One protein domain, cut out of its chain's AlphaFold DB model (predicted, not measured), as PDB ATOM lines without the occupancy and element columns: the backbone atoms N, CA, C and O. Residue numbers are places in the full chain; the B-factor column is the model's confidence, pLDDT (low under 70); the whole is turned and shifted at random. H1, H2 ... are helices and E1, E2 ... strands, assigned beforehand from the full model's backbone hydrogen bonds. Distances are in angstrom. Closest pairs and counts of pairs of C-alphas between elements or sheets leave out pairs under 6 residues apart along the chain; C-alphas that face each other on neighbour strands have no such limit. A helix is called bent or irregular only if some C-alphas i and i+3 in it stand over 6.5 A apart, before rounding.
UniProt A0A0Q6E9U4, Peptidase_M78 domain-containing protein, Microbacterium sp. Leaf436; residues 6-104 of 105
ATOM      1  N   ALA A   6     193.177 131.070 112.766       97.69
ATOM      2  CA  ALA A   6     192.089 130.121 112.982       97.69
ATOM      3  C   ALA A   6     190.742 130.680 112.496       97.69
ATOM      4  O   ALA A   6     189.998 129.998 111.787       97.69
ATOM      5  N   GLU A   7     190.468 131.955 112.783       97.88
ATOM      6  CA  GLU A   7     189.274 132.649 112.290       97.88
ATOM      7  C   GLU A   7     189.290 132.753 110.765       97.88
ATOM      8  O   GLU A   7     188.315 132.399 110.112       97.88
ATOM      9  N   ARG A   8     190.423 133.151 110.170       98.00
ATOM     10  CA  ARG A   8     190.564 133.233 108.712       98.00
ATOM     11  C   ARG A   8     190.344 131.878 108.041       98.00
ATOM     12  O   ARG A   8     189.654 131.812 107.030       98.00
ATOM     13  N   ARG A   9     190.918 130.804 108.591       97.88
ATOM     14  CA  ARG A   9     190.726 129.435 108.088       97.88
ATOM     15  C   ARG A   9     189.252 129.024 108.138       97.88
ATOM     16  O   ARG A   9     188.762 128.430 107.182       97.88
ATOM     17  N   SER A  10     188.560 129.380 109.217       98.50
ATOM     18  CA  SER A  10     187.141 129.062 109.426       98.50
ATOM     19  C   SER A  10     186.230 129.841 108.478       98.50
ATOM     20  O   SER A  10     185.375 129.242 107.833       98.50
ATOM     21  N   VAL A  11     186.484 131.142 108.300       98.19
ATOM     22  CA  VAL A  11     185.769 131.986 107.330       98.19
ATOM     23  C   VAL A  11     185.967 131.469 105.907       98.19
ATOM     24  O   VAL A  11     184.994 131.264 105.198       98.19
ATOM     25  N   ILE A  12     187.202 131.163 105.490       98.50
ATOM     26  CA  ILE A  12     187.451 130.635 104.136       98.50
ATOM     27  C   ILE A  12     186.674 129.334 103.892       98.50
ATOM     28  O   ILE A  12     186.119 129.150 102.812       98.50
ATOM     29  N   ALA A  13     186.610 128.431 104.874       98.44
ATOM     30  CA  ALA A  13     185.837 127.198 104.740       98.44
ATOM     31  C   ALA A  13     184.327 127.457 104.598       98.44
ATOM     32  O   ALA A  13     183.673 126.775 103.810       98.44
ATOM     33  N   HIS A  14     183.797 128.452 105.312       98.38
ATOM     34  CA  HIS A  14     182.410 128.899 105.196       98.38
ATOM     35  C   HIS A  14     182.125 129.484 103.800       98.38
ATOM     36  O   HIS A  14     181.194 129.036 103.132       98.38
ATOM     37  N   GLU A  15     182.988 130.360 103.278       97.88
ATOM     38  CA  GLU A  15     182.850 130.904 101.914       97.88
ATOM     39  C   GLU A  15     182.916 129.814 100.832       97.88
ATOM     40  O   GLU A  15     182.180 129.841  99.842       97.88
ATOM     41  N   ILE A  16     183.769 128.800 101.024       98.31
ATOM     42  CA  ILE A  16     183.779 127.617 100.154       98.31
ATOM     43  C   ILE A  16     182.430 126.895 100.245       98.31
ATOM     44  O   ILE A  16     181.911 126.469  99.217       98.31
ATOM     45  N   GLY A  17     181.838 126.790 101.436       97.94
ATOM     46  CA  GLY A  17     180.488 126.261 101.626       97.94
ATOM     47  C   GLY A  17     179.451 126.996 100.776       97.94
ATOM     48  O   GLY A  17     178.714 126.349 100.031       97.94
ATOM     49  N   HIS A  18     179.450 128.334 100.790       98.12
ATOM     50  CA  HIS A  18     178.578 129.125  99.910       98.12
ATOM     51  C   HIS A  18     178.771 128.787  98.434       98.12
ATOM     52  O   HIS A  18     177.792 128.581  97.712       98.12
ATOM     53  N   HIS A  19     180.024 128.688  97.993       97.81
ATOM     54  CA  HIS A  19     180.337 128.346  96.612       97.81
ATOM     55  C   HIS A  19     179.853 126.938  96.232       97.81
ATOM     56  O   HIS A  19     179.217 126.771  95.192       97.81
ATOM     57  N   ILE A  20     180.103 125.935  97.080       97.94
ATOM     58  CA  ILE A  20     179.712 124.536  96.848       97.94
ATOM     59  C   ILE A  20     178.191 124.378  96.780       97.94
ATOM     60  O   ILE A  20     177.690 123.631  95.940       97.94
ATOM     61  N   HIS A  21     177.449 125.099  97.621       96.56
ATOM     62  CA  HIS A  21     175.987 125.063  97.627       96.56
ATOM     63  C   HIS A  21     175.337 125.999  96.592       96.56
ATOM     64  O   HIS A  21     174.115 126.002  96.450       96.56
ATOM     65  N   GLY A  22     176.129 126.775  95.842       97.19
ATOM     66  CA  GLY A  22     175.623 127.693  94.823       97.19
ATOM     67  C   GLY A  22     174.767 128.822  95.403       97.19
ATOM     68  O   GLY A  22     173.807 129.254  94.764       97.19
ATOM     69  N   HIS A  23     175.074 129.283  96.618       97.25
ATOM     70  CA  HIS A  23     174.353 130.389  97.240       97.25
ATOM     71  C   HIS A  23     174.602 131.686  96.457       97.25
ATOM     72  O   HIS A  23     175.743 132.073  96.217       97.25
ATOM     73  N   LEU A  24     173.521 132.357  96.052       89.12
ATOM     74  CA  LEU A  24     173.570 133.617  95.291       89.12
ATOM     75  C   LEU A  24     173.074 134.824  96.097       89.12
ATOM     76  O   LEU A  24     173.154 135.959  95.634       89.12
ATOM     77  N   CYS A  25     172.515 134.572  97.276       84.50
ATOM     78  CA  CYS A  25     172.035 135.581  98.202       84.50
ATOM     79  C   CYS A  25     172.178 135.076  99.635       84.50
ATOM     80  O   CYS A  25     172.182 133.864  99.878       84.50
ATOM     81  N   ASP A  26     172.229 136.010 100.573       85.44
ATOM     82  CA  ASP A  26     172.317 135.684 101.988       85.44
ATOM     83  C   ASP A  26     170.922 135.321 102.496       85.44
ATOM     84  O   ASP A  26     169.942 136.057 102.336       85.44
ATOM     85  N   SER A  27     170.815 134.143 103.096       95.69
ATOM     86  CA  SER A  27     169.609 133.704 103.788       95.69
ATOM     87  C   SER A  27     170.011 132.831 104.959       95.69
ATOM     88  O   SER A  27     171.013 132.127 104.889       95.69
ATOM     89  N   THR A  28     169.207 132.802 106.019       95.75
ATOM     90  CA  THR A  28     169.520 131.996 107.207       95.75
ATOM     91  C   THR A  28     169.781 130.522 106.874       95.75
ATOM     92  O   THR A  28     170.658 129.905 107.466       95.75
ATOM     93  N   GLY A  29     169.058 129.954 105.900       96.19
ATOM     94  CA  GLY A  29     169.288 128.577 105.454       96.19
ATOM     95  C   GLY A  29     170.587 128.389 104.662       96.19
ATOM     96  O   GLY A  29     171.172 127.308 104.712       96.19
ATOM     97  N   ASN A  30     171.046 129.422 103.953       97.38
ATOM     98  CA  ASN A  30     172.317 129.407 103.234       97.38
ATOM     99  C   ASN A  30     173.490 129.487 104.216       97.38
ATOM    100  O   ASN A  30     174.387 128.651 104.140       97.38
ATOM    101  N   GLU A  31     173.420 130.395 105.192       97.00
ATOM    102  CA  GLU A  31     174.414 130.488 106.270       97.00
ATOM    103  C   GLU A  31     174.556 129.150 107.002       97.00
ATOM    104  O   GLU A  31     175.651 128.616 107.127       97.00
ATOM    105  N   TRP A  32     173.439 128.512 107.381       97.00
ATOM    106  CA  TRP A  32     173.483 127.215 108.067       97.00
ATOM    107  C   TRP A  32     174.132 126.108 107.238       97.00
ATOM    108  O   TRP A  32     174.828 125.255 107.790       97.00
ATOM    109  N   GLN A  33     173.888 126.083 105.927       97.56
ATOM    110  CA  GLN A  33     174.529 125.115 105.036       97.56
ATOM    111  C   GLN A  33     176.033 125.386 104.922       97.56
ATOM    112  O   GLN A  33     176.818 124.442 105.001       97.56
ATOM    113  N   ALA A  34     176.439 126.652 104.812       98.12
ATOM    114  CA  ALA A  34     177.843 127.044 104.768       98.12
ATOM    115  C   ALA A  34     178.577 126.746 106.088       98.12
ATOM    116  O   ALA A  34     179.651 126.144 106.062       98.12
ATOM    117  N   ASP A  35     177.966 127.047 107.235       98.31
ATOM    118  CA  ASP A  35     178.484 126.720 108.569       98.31
ATOM    119  C   ASP A  35     178.622 125.207 108.763       98.31
ATOM    120  O   ASP A  35     179.661 124.712 109.207       98.31
ATOM    121  N   THR A  36     177.598 124.443 108.363       98.25
ATOM    122  CA  THR A  36     177.629 122.973 108.413       98.25
ATOM    123  C   THR A  36     178.753 122.420 107.541       98.25
ATOM    124  O   THR A  36     179.465 121.504 107.957       98.25
ATOM    125  N   TYR A  37     178.933 122.977 106.341       98.38
ATOM    126  CA  TYR A  37     180.014 122.592 105.442       98.38
ATOM    127  C   TYR A  37     181.386 122.900 106.055       98.38
ATOM    128  O   TYR A  37     182.247 122.021 106.095       98.38
ATOM    129  N   ALA A  38     181.586 124.109 106.587       98.56
ATOM    130  CA  ALA A  38     182.839 124.516 107.217       98.56
ATOM    131  C   ALA A  38     183.195 123.624 108.412       98.56
ATOM    132  O   ALA A  38     184.327 123.144 108.512       98.56
ATOM    133  N   ALA A  39     182.219 123.345 109.278       98.44
ATOM    134  CA  ALA A  39     182.371 122.447 110.413       98.44
ATOM    135  C   ALA A  39     182.766 121.030 109.977       98.44
ATOM    136  O   ALA A  39     183.754 120.489 110.470       98.44
ATOM    137  N   ALA A  40     182.055 120.447 109.008       97.69
ATOM    138  CA  ALA A  40     182.363 119.113 108.490       97.69
ATOM    139  C   ALA A  40     183.718 119.048 107.762       97.69
ATOM    140  O   ALA A  40     184.371 118.005 107.754       97.69
ATOM    141  N   LEU A  41     184.148 120.148 107.138       98.12
ATOM    142  CA  LEU A  41     185.429 120.233 106.443       98.12
ATOM    143  C   LEU A  41     186.603 120.350 107.424       98.12
ATOM    144  O   LEU A  41     187.639 119.710 107.226       98.12
ATOM    145  N   LEU A  42     186.479 121.184 108.452       98.38
ATOM    146  CA  LEU A  42     187.608 121.544 109.308       98.38
ATOM    147  C   LEU A  42     187.771 120.644 110.532       98.38
ATOM    148  O   LEU A  42     188.898 120.482 111.000       98.38
ATOM    149  N   VAL A  43     186.683 120.060 111.035       97.94
ATOM    150  CA  VAL A  43     186.713 119.211 112.229       97.94
ATOM    151  C   VAL A  43     186.925 117.758 111.814       97.94
ATOM    152  O   VAL A  43     186.082 117.152 111.153       97.94
ATOM    153  N   GLU A  44     188.076 117.199 112.184       96.75
ATOM    154  CA  GLU A  44     188.360 115.771 112.035       96.75
ATOM    155  C   GLU A  44     187.670 114.997 113.182       96.75
ATOM    156  O   GLU A  44     187.929 115.303 114.352       96.75
ATOM    157  N   PRO A  45     186.747 114.060 112.884       95.75
ATOM    158  CA  PRO A  45     185.929 113.409 113.904       95.75
ATOM    159  C   PRO A  45     186.688 112.627 114.979       95.75
ATOM    160  O   PRO A  45     186.283 112.680 116.144       95.75
ATOM    161  N   GLU A  46     187.747 111.893 114.625       94.94
ATOM    162  CA  GLU A  46     188.490 111.067 115.584       94.94
ATOM    163  C   GLU A  46     189.257 111.938 116.583       94.94
ATOM    164  O   GLU A  46     189.222 111.693 117.795       94.94
ATOM    165  N   TRP A  47     189.883 113.004 116.090       97.56
ATOM    166  CA  TRP A  47     190.603 113.989 116.878       97.56
ATOM    167  C   TRP A  47     189.659 114.784 117.765       97.56
ATOM    168  O   TRP A  47     189.897 114.900 118.966       97.56
ATOM    169  N   TYR A  48     188.524 115.223 117.222       97.62
ATOM    170  CA  TYR A  48     187.472 115.842 118.018       97.62
ATOM    171  C   TYR A  48     187.013 114.930 119.167       97.62
ATOM    172  O   TYR A  48     186.946 115.368 120.313       97.62
ATOM    173  N   ALA A  49     186.727 113.653 118.886       95.88
ATOM    174  CA  ALA A  49     186.285 112.702 119.903       95.88
ATOM    175  C   ALA A  49     187.372 112.416 120.953       95.88
ATOM    176  O   ALA A  49     187.063 112.157 122.116       95.88
ATOM    177  N   HIS A  50     188.649 112.448 120.562       96.44
ATOM    178  CA  HIS A  50     189.765 112.360 121.495       96.44
ATOM    179  C   HIS A  50     189.832 113.580 122.419       96.44
ATOM    180  O   HIS A  50     189.835 113.402 123.638       96.44
ATOM    181  N   LEU A  51     189.819 114.789 121.853       97.94
ATOM    182  CA  LEU A  51     189.872 116.047 122.596       97.94
ATOM    183  C   LEU A  51     188.663 116.220 123.524       97.94
ATOM    184  O   LEU A  51     188.836 116.573 124.687       97.94
ATOM    185  N   GLU A  52     187.456 115.884 123.060       96.81
ATOM    186  CA  GLU A  52     186.228 116.002 123.856       96.81
ATOM    187  C   GLU A  52     186.239 115.095 125.100       96.81
ATOM    188  O   GLU A  52     185.630 115.440 126.109       96.81
ATOM    189  N   ARG A  53     186.963 113.963 125.076       96.19
ATOM    190  CA  ARG A  53     187.163 113.119 126.272       96.19
ATOM    191  C   ARG A  53     188.135 113.723 127.287       96.19
ATOM    192  O   ARG A  53     188.100 113.324 128.447       96.19
ATOM    193  N   ILE A  54     189.021 114.620 126.855       97.62
ATOM    194  CA  ILE A  54     189.989 115.299 127.724       97.62
ATOM    195  C   ILE A  54     189.344 116.539 128.348       97.62
ATOM    196  O   ILE A  54     189.436 116.739 129.558       97.62
ATOM    197  N   ASN A  55     188.683 117.362 127.531       96.81
ATOM    198  CA  ASN A  55     188.023 118.589 127.959       96.81
ATOM    199  C   ASN A  55     186.824 118.895 127.046       96.81
ATOM    200  O   ASN A  55     186.941 118.879 125.825       96.81
ATOM    201  N   HIS A  56     185.666 119.202 127.636       95.00
ATOM    202  CA  HIS A  56     184.443 119.518 126.891       95.00
ATOM    203  C   HIS A  56     184.351 120.986 126.438       95.00
ATOM    204  O   HIS A  56     183.453 121.317 125.653       95.00
ATOM    205  N   ASP A  57     185.234 121.862 126.920       97.62
ATOM    206  CA  ASP A  57     185.231 123.282 126.577       97.62
ATOM    207  C   ASP A  57     185.465 123.518 125.073       97.62
ATOM    208  O   ASP A  57     186.374 122.954 124.466       97.62
ATOM    209  N   ALA A  58     184.601 124.324 124.448       97.25
ATOM    210  CA  ALA A  58     184.625 124.515 122.998       97.25
ATOM    211  C   ALA A  58     185.794 125.390 122.534       97.25
ATOM    212  O   ALA A  58     186.305 125.154 121.440       97.25
ATOM    213  N   GLU A  59     186.205 126.381 123.330       97.94
ATOM    214  CA  GLU A  59     187.332 127.249 122.983       97.94
ATOM    215  C   GLU A  59     188.641 126.467 123.044       97.94
ATOM    216  O   GLU A  59     189.421 126.513 122.095       97.94
ATOM    217  N   TRP A  60     188.819 125.661 124.092       98.50
ATOM    218  CA  TRP A  60     189.973 124.780 124.234       98.50
ATOM    219  C   TRP A  60     190.084 123.780 123.073       98.50
ATOM    220  O   TRP A  60     191.135 123.664 122.450       98.50
ATOM    221  N   ILE A  61     188.987 123.100 122.708       98.62
ATOM    222  CA  ILE A  61     188.990 122.186 121.549       98.62
ATOM    223  C   ILE A  61     189.303 122.951 120.252       98.62
ATOM    224  O   ILE A  61     190.024 122.446 119.393       98.62
ATOM    225  N   ALA A  62     188.760 124.159 120.080       98.38
ATOM    226  CA  ALA A  62     188.988 124.958 118.882       98.38
ATOM    227  C   ALA A  62     190.459 125.378 118.734       98.38
ATOM    228  O   ALA A  62     190.988 125.340 117.619       98.38
ATOM    229  N   GLU A  63     191.123 125.713 119.844       98.25
ATOM    230  CA  GLU A  63     192.558 126.003 119.892       98.25
ATOM    231  C   GLU A  63     193.383 124.796 119.419       98.25
ATOM    232  O   GLU A  63     194.169 124.929 118.476       98.25
ATOM    233  N   GLU A  64     193.115 123.608 119.974       98.44
ATOM    234  CA  GLU A  64     193.786 122.347 119.615       98.44
ATOM    235  C   GLU A  64     193.537 121.917 118.158       98.44
ATOM    236  O   GLU A  64     194.367 121.250 117.536       98.44
ATOM    237  N   MET A  65     192.394 122.290 117.577       98.00
ATOM    238  CA  MET A  65     192.057 121.991 116.177       98.00
ATOM    239  C   MET A  65     192.429 123.122 115.200       98.00
ATOM    240  O   MET A  65     192.255 122.979 113.981       98.00
ATOM    241  N   HIS A  66     192.957 124.240 115.709       98.12
ATOM    242  CA  HIS A  66     193.274 125.457 114.960       98.12
ATOM    243  C   HIS A  66     192.094 125.982 114.120       98.12
ATOM    244  O   HIS A  66     192.243 126.307 112.932       98.12
ATOM    245  N   VAL A  67     190.908 126.031 114.727       98.50
ATOM    246  CA  VAL A  67     189.665 126.563 114.145       98.50
ATOM    247  C   VAL A  67     189.065 127.620 115.065       98.50
ATOM    248  O   VAL A  67     189.519 127.814 116.189       98.50
ATOM    249  N   ALA A  68     188.058 128.339 114.590       98.31
ATOM    250  CA  ALA A  68     187.337 129.271 115.432       98.31
ATOM    251  C   ALA A  68     186.364 128.534 116.379       98.31
ATOM    252  O   ALA A  68     185.807 127.502 115.992       98.31
ATOM    253  N   PRO A  69     186.078 129.067 117.585       98.25
ATOM    254  CA  PRO A  69     185.165 128.422 118.537       98.25
ATOM    255  C   PRO A  69     183.756 128.146 117.990       98.25
ATOM    256  O   PRO A  69     183.135 127.133 118.332       98.25
ATOM    257  N   TRP A  70     183.246 129.006 117.098       98.00
ATOM    258  CA  TRP A  70     181.943 128.787 116.464       98.00
ATOM    259  C   TRP A  70     181.932 127.532 115.586       98.00
ATOM    260  O   TRP A  70     180.971 126.779 115.642       98.00
ATOM    261  N   THR A  71     183.036 127.198 114.911       98.50
ATOM    262  CA  THR A  71     183.146 125.975 114.099       98.50
ATOM    263  C   THR A  71     182.951 124.706 114.934       98.50
ATOM    264  O   THR A  71     182.295 123.766 114.487       98.50
ATOM    265  N   ILE A  72     183.457 124.674 116.173       98.50
ATOM    266  CA  ILE A  72     183.220 123.556 117.102       98.50
ATOM    267  C   ILE A  72     181.756 123.506 117.556       98.50
ATOM    268  O   ILE A  72     181.172 122.427 117.688       98.50
ATOM    269  N   THR A  73     181.146 124.671 117.772       97.94
ATOM    270  CA  THR A  73     179.725 124.780 118.126       97.94
ATOM    271  C   THR A  73     178.832 124.276 116.988       97.94
ATOM    272  O   THR A  73     177.922 123.479 117.228       97.94
ATOM    273  N   ASP A  74     179.139 124.652 115.749       97.81
ATOM    274  CA  ASP A  74     178.429 124.219 114.547       97.81
ATOM    275  C   ASP A  74     178.620 122.726 114.287       97.81
ATOM    276  O   ASP A  74     177.652 122.019 114.010       97.81
ATOM    277  N   TYR A  75     179.829 122.198 114.490       97.44
ATOM    278  CA  TYR A  75     180.082 120.762 114.396       97.44
ATOM    279  C   TYR A  75     179.219 119.969 115.384       97.44
ATOM    280  O   TYR A  75     178.523 119.022 115.001       97.44
ATOM    281  N   ARG A  76     179.182 120.401 116.653       96.31
ATOM    282  CA  ARG A  76     178.327 119.803 117.690       96.31
ATOM    283  C   ARG A  76     176.850 119.832 117.320       96.31
ATOM    284  O   ARG A  76     176.127 118.891 117.642       96.31
ATOM    285  N   ARG A  77     176.405 120.921 116.698       95.38
ATOM    286  CA  ARG A  77     174.997 121.171 116.396       95.38
ATOM    287  C   ARG A  77     174.520 120.465 115.128       95.38
ATOM    288  O   ARG A  77     173.406 119.948 115.116       95.38
ATOM    289  N   TYR A  78     175.330 120.466 114.073       93.88
ATOM    290  CA  TYR A  78     174.905 120.082 112.725       93.88
ATOM    291  C   TYR A  78     175.550 118.790 112.216       93.88
ATOM    292  O   TYR A  78     174.951 118.097 111.386       93.88
ATOM    293  N   CYS A  79     176.740 118.436 112.709       93.12
ATOM    294  CA  CYS A  79     177.500 117.286 112.219       93.12
ATOM    295  C   CYS A  79     177.389 116.063 113.133       93.12
ATOM    296  O   CYS A  79     177.487 114.940 112.645       93.12
ATOM    297  N   LEU A  80     177.153 116.250 114.432       90.56
ATOM    298  CA  LEU A  80     177.012 115.137 115.368       90.56
ATOM    299  C   LEU A  80     175.568 114.632 115.454       90.56
ATOM    300  O   LEU A  80     174.623 115.390 115.662       90.56
ATOM    301  N   GLN A  81     175.403 113.314 115.378       83.44
ATOM    302  CA  GLN A  81     174.197 112.612 115.798       83.44
ATOM    303  C   GLN A  81     174.512 111.819 117.063       83.44
ATOM    304  O   GLN A  81     175.263 110.846 117.037       83.44
ATOM    305  N   ARG A  82     173.936 112.234 118.191       68.56
ATOM    306  CA  ARG A  82     174.069 111.521 119.465       68.56
ATOM    307  C   ARG A  82     172.939 110.498 119.580       68.56
ATOM    308  O   ARG A  82     171.785 110.869 119.772       68.56
ATOM    309  N   LEU A  83     173.264 109.218 119.439       55.41
ATOM    310  CA  LEU A  83     172.352 108.092 119.635       55.41
ATOM    311  C   LEU A  83     172.735 107.390 120.943       55.41
ATOM    312  O   LEU A  83     173.620 106.537 120.967       55.41
ATOM    313  N   ALA A  84     172.070 107.762 122.040       62.19
ATOM    314  CA  ALA A  84     172.334 107.231 123.382       62.19
ATOM    315  C   ALA A  84     173.843 107.243 123.733       62.19
ATOM    316  O   ALA A  84     174.442 108.312 123.784       62.19
ATOM    317  N   HIS A  85     174.467 106.079 123.941       54.16
ATOM    318  CA  HIS A  85     175.892 105.942 124.287       54.16
ATOM    319  C   HIS A  85     176.852 106.045 123.085       54.16
ATOM    320  O   HIS A  85     178.018 105.685 123.224       54.16
ATOM    321  N   VAL A  86     176.389 106.452 121.897       51.53
ATOM    322  CA  VAL A  86     177.205 106.492 120.672       51.53
ATOM    323  C   VAL A  86     177.035 107.828 119.949       51.53
ATOM    324  O   VAL A  86     175.924 108.216 119.580       51.53
ATOM    325  N   THR A  87     178.148 108.520 119.714       55.19
ATOM    326  CA  THR A  87     178.196 109.735 118.889       55.19
ATOM    327  C   THR A  87     178.634 109.363 117.474       55.19
ATOM    328  O   THR A  87     179.732 108.847 117.283       55.19
ATOM    329  N   TYR A  88     177.779 109.634 116.490       59.19
ATOM    330  CA  TYR A  88     178.075 109.493 115.066       59.19
ATOM    331  C   TYR A  88     178.450 110.864 114.499       59.19
ATOM    332  O   TYR A  88     177.707 111.829 114.686       59.19
ATOM    333  N   ALA A  89     179.571 110.959 113.790       59.03
ATOM    334  CA  ALA A  89     179.862 112.108 112.940       59.03
ATOM    335  C   ALA A  89     179.240 111.867 111.558       59.03
ATOM    336  O   ALA A  89     179.398 110.790 110.981       59.03
ATOM    337  N   ARG A  90     178.483 112.841 111.043       49.38
ATOM    338  CA  ARG A  90     177.886 112.753 109.705       49.38
ATOM    339  C   ARG A  90     178.978 112.642 108.630       49.38
ATOM    340  O   ARG A  90     180.002 113.314 108.740       49.38
ATOM    341  N   PRO A  91     178.749 111.839 107.577       50.28
ATOM    342  CA  PRO A  91     179.736 111.608 106.534       50.28
ATOM    343  C   PRO A  91     180.029 112.869 105.724       50.28
ATOM    344  O   PRO A  91     179.134 113.655 105.395       50.28
ATOM    345  N   ARG A  92     181.299 113.011 105.339       52.94
ATOM    346  CA  ARG A  92     181.753 113.969 104.330       52.94
ATOM    347  C   ARG A  92     181.240 113.488 102.970       52.94
ATOM    348  O   ARG A  92     181.866 112.659 102.333       52.94
ATOM    349  N   MET A  93     180.084 114.000 102.555       55.09
ATOM    350  CA  MET A  93     179.601 113.991 101.164       55.09
ATOM    351  C   MET A  93     179.586 112.615 100.455       55.09
ATOM    352  O   MET A  93     180.453 112.311  99.644       55.09
ATOM    353  N   GLY A  94     178.538 111.812 100.685       44.75
ATOM    354  CA  GLY A  94     178.233 110.623  99.870       44.75
ATOM    355  C   GLY A  94     177.394 109.570 100.602       44.75
ATOM    356  O   GLY A  94     177.551 109.362 101.802       44.75
ATOM    357  N   ALA A  95     176.474 108.907  99.894       40.06
ATOM    358  CA  ALA A  95     175.659 107.834 100.461       40.06
ATOM    359  C   ALA A  95     176.517 106.584 100.749       40.06
ATOM    360  O   ALA A  95     177.046 105.985  99.817       40.06
ATOM    361  N   GLY A  96     176.598 106.160 102.020       49.28
ATOM    362  CA  GLY A  96     176.979 104.784 102.376       49.28
ATOM    363  C   GLY A  96     178.242 104.542 103.209       49.28
ATOM    364  O   GLY A  96     178.605 103.378 103.343       49.28
ATOM    365  N   GLN A  97     178.897 105.541 103.807       48.97
ATOM    366  CA  GLN A  97     180.076 105.287 104.654       48.97
ATOM    367  C   GLN A  97     179.948 105.934 106.035       48.97
ATOM    368  O   GLN A  97     179.925 107.151 106.170       48.97
ATOM    369  N   TRP A  98     179.825 105.096 107.066       49.16
ATOM    370  CA  TRP A  98     179.990 105.489 108.463       49.16
ATOM    371  C   TRP A  98     181.447 105.212 108.835       49.16
ATOM    372  O   TRP A  98     181.808 104.051 108.998       49.16
ATOM    373  N   ASP A  99     182.275 106.250 108.937       57.81
ATOM    374  CA  ASP A  99     183.720 106.063 109.136       57.81
ATOM    375  C   ASP A  99     184.144 105.932 110.608       57.81
ATOM    376  O   ASP A  99     185.277 105.543 110.872       57.81
ATOM    377  N   TYR A 100     183.267 106.179 111.594       54.66
ATOM    378  CA  TYR A 100     183.664 106.045 113.002       54.66
ATOM    379  C   TYR A 100     182.495 105.854 113.984       54.66
ATOM    380  O   TYR A 100     181.455 106.504 113.871       54.66
ATOM    381  N   SER A 101     182.694 104.999 114.998       52.81
ATOM    382  CA  SER A 101     181.799 104.845 116.157       52.81
ATOM    383  C   SER A 101     182.604 104.753 117.457       52.81
ATOM    384  O   SER A 101     183.486 103.900 117.565       52.81
ATOM    385  N   ALA A 102     182.259 105.556 118.467       61.62
ATOM    386  CA  ALA A 102     182.814 105.443 119.819       61.62
ATOM    387  C   ALA A 102     181.706 105.336 120.874       61.62
ATOM    388  O   ALA A 102     180.673 105.997 120.765       61.62
ATOM    389  N   ARG A 103     181.941 104.505 121.900       42.78
ATOM    390  CA  ARG A 103     181.082 104.396 123.088       42.78
ATOM    391  C   ARG A 103     181.473 105.447 124.123       42.78
ATOM    392  O   ARG A 103     182.645 105.531 124.489       42.78
ATOM    393  N   THR A 104     180.489 106.172 124.633       47.91
ATOM    394  CA  THR A 104     180.619 107.016 125.825       47.91
ATOM    395  C   THR A 104     180.215 106.194 127.049       47.91
ATOM    396  O   THR A 104     179.156 105.556 127.031       47.91
TER     397      THR A 104
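What this domain is: This is residues 6 to 104 of the 105 residues of the protein "Peptidase_M78 domain-containing protein" of Microbacterium sp. Leaf436 (UniProt A0A0Q6E9U4). Five helices pack one on the next at crossed angles in the order H1, H2, H5, H4, H3, with H5 nearest the middle. From the end of H5 the chain goes straight into a small hairpin of two short strands, E1 and E2, and a long tail, residues 90 to 104, then loops away and folds back to E2. The printed part has 99 residues, with five named helices followed by two named strands in one antiparallel sheet, E1 - E2; the class is mostly helix. The whole is compact, with a radius of gyration of the C-alphas of 13.6 A and spans of 41 by 31 by 18 A.

How they stand to each other: H1, residues 6 to 21, touches H2, residues 28 to 42, at a steep tilt of 60 degrees, opposite ways; their closest C-alphas, those of Gly 17 and Ala 34, are 4.2 A apart. H2 touches H5, residues 69 to 79, about perpendicular at 80 degrees, with the C-alphas of Ala 39 and Tyr 75 closest at 4.9 A. H3, residues 45 to 54, touches H4, residues 58 to 65, at a steep tilt of 53 degrees, opposite ways; the closest C-alphas are those of Leu 51 and Ile 61, 6.3 A. H4 touches H5 about perpendicular at 86 degrees, with the C-alphas of Glu 59 and Pro 69 closest at 5.1 A. H3 and H5 are near each other, while H1 and H3 are apart. E1, residues 80 to 83, and E2, residues 86 to 89, form a hairpin, antiparallel at 155 degrees; N 81 and O 88 are within hydrogen-bond range at 2.8 A, as are N 86 and O 83 at 2.9 A. Residues 86 to 87 of E2 pair antiparallel with residues 102 to 103. In H1, H2, H4 and H5 every O i to N i+4 pair is within hydrogen-bond range; in H3 5 of 6 are.

Where its parts are: H1 begins at C-alpha 6, (192.089, 130.121, 112.982), and is 22.8 A long; H2 is 21.0 A long. H3 measures 14.5 A, H4 10.4 A and H5 14.9 A. H5 is neither bent nor irregular, but only just: C-alphas 76 and 79 are 6.1 A apart. E1 measures 9.5 A, and E2 measures 9.9 A, ending at C-alpha 89, (179.862, 112.108, 112.940).

The domain as a whole: The C-alphas farthest apart, those of Leu 24 and Thr 104, are 41.1 A apart. The printed part has no cut. The link from H1 to H2 is short, and the others between named elements are tight. The mean pLDDT of the printed part is 86.6; residues 82 to 104 are under 70.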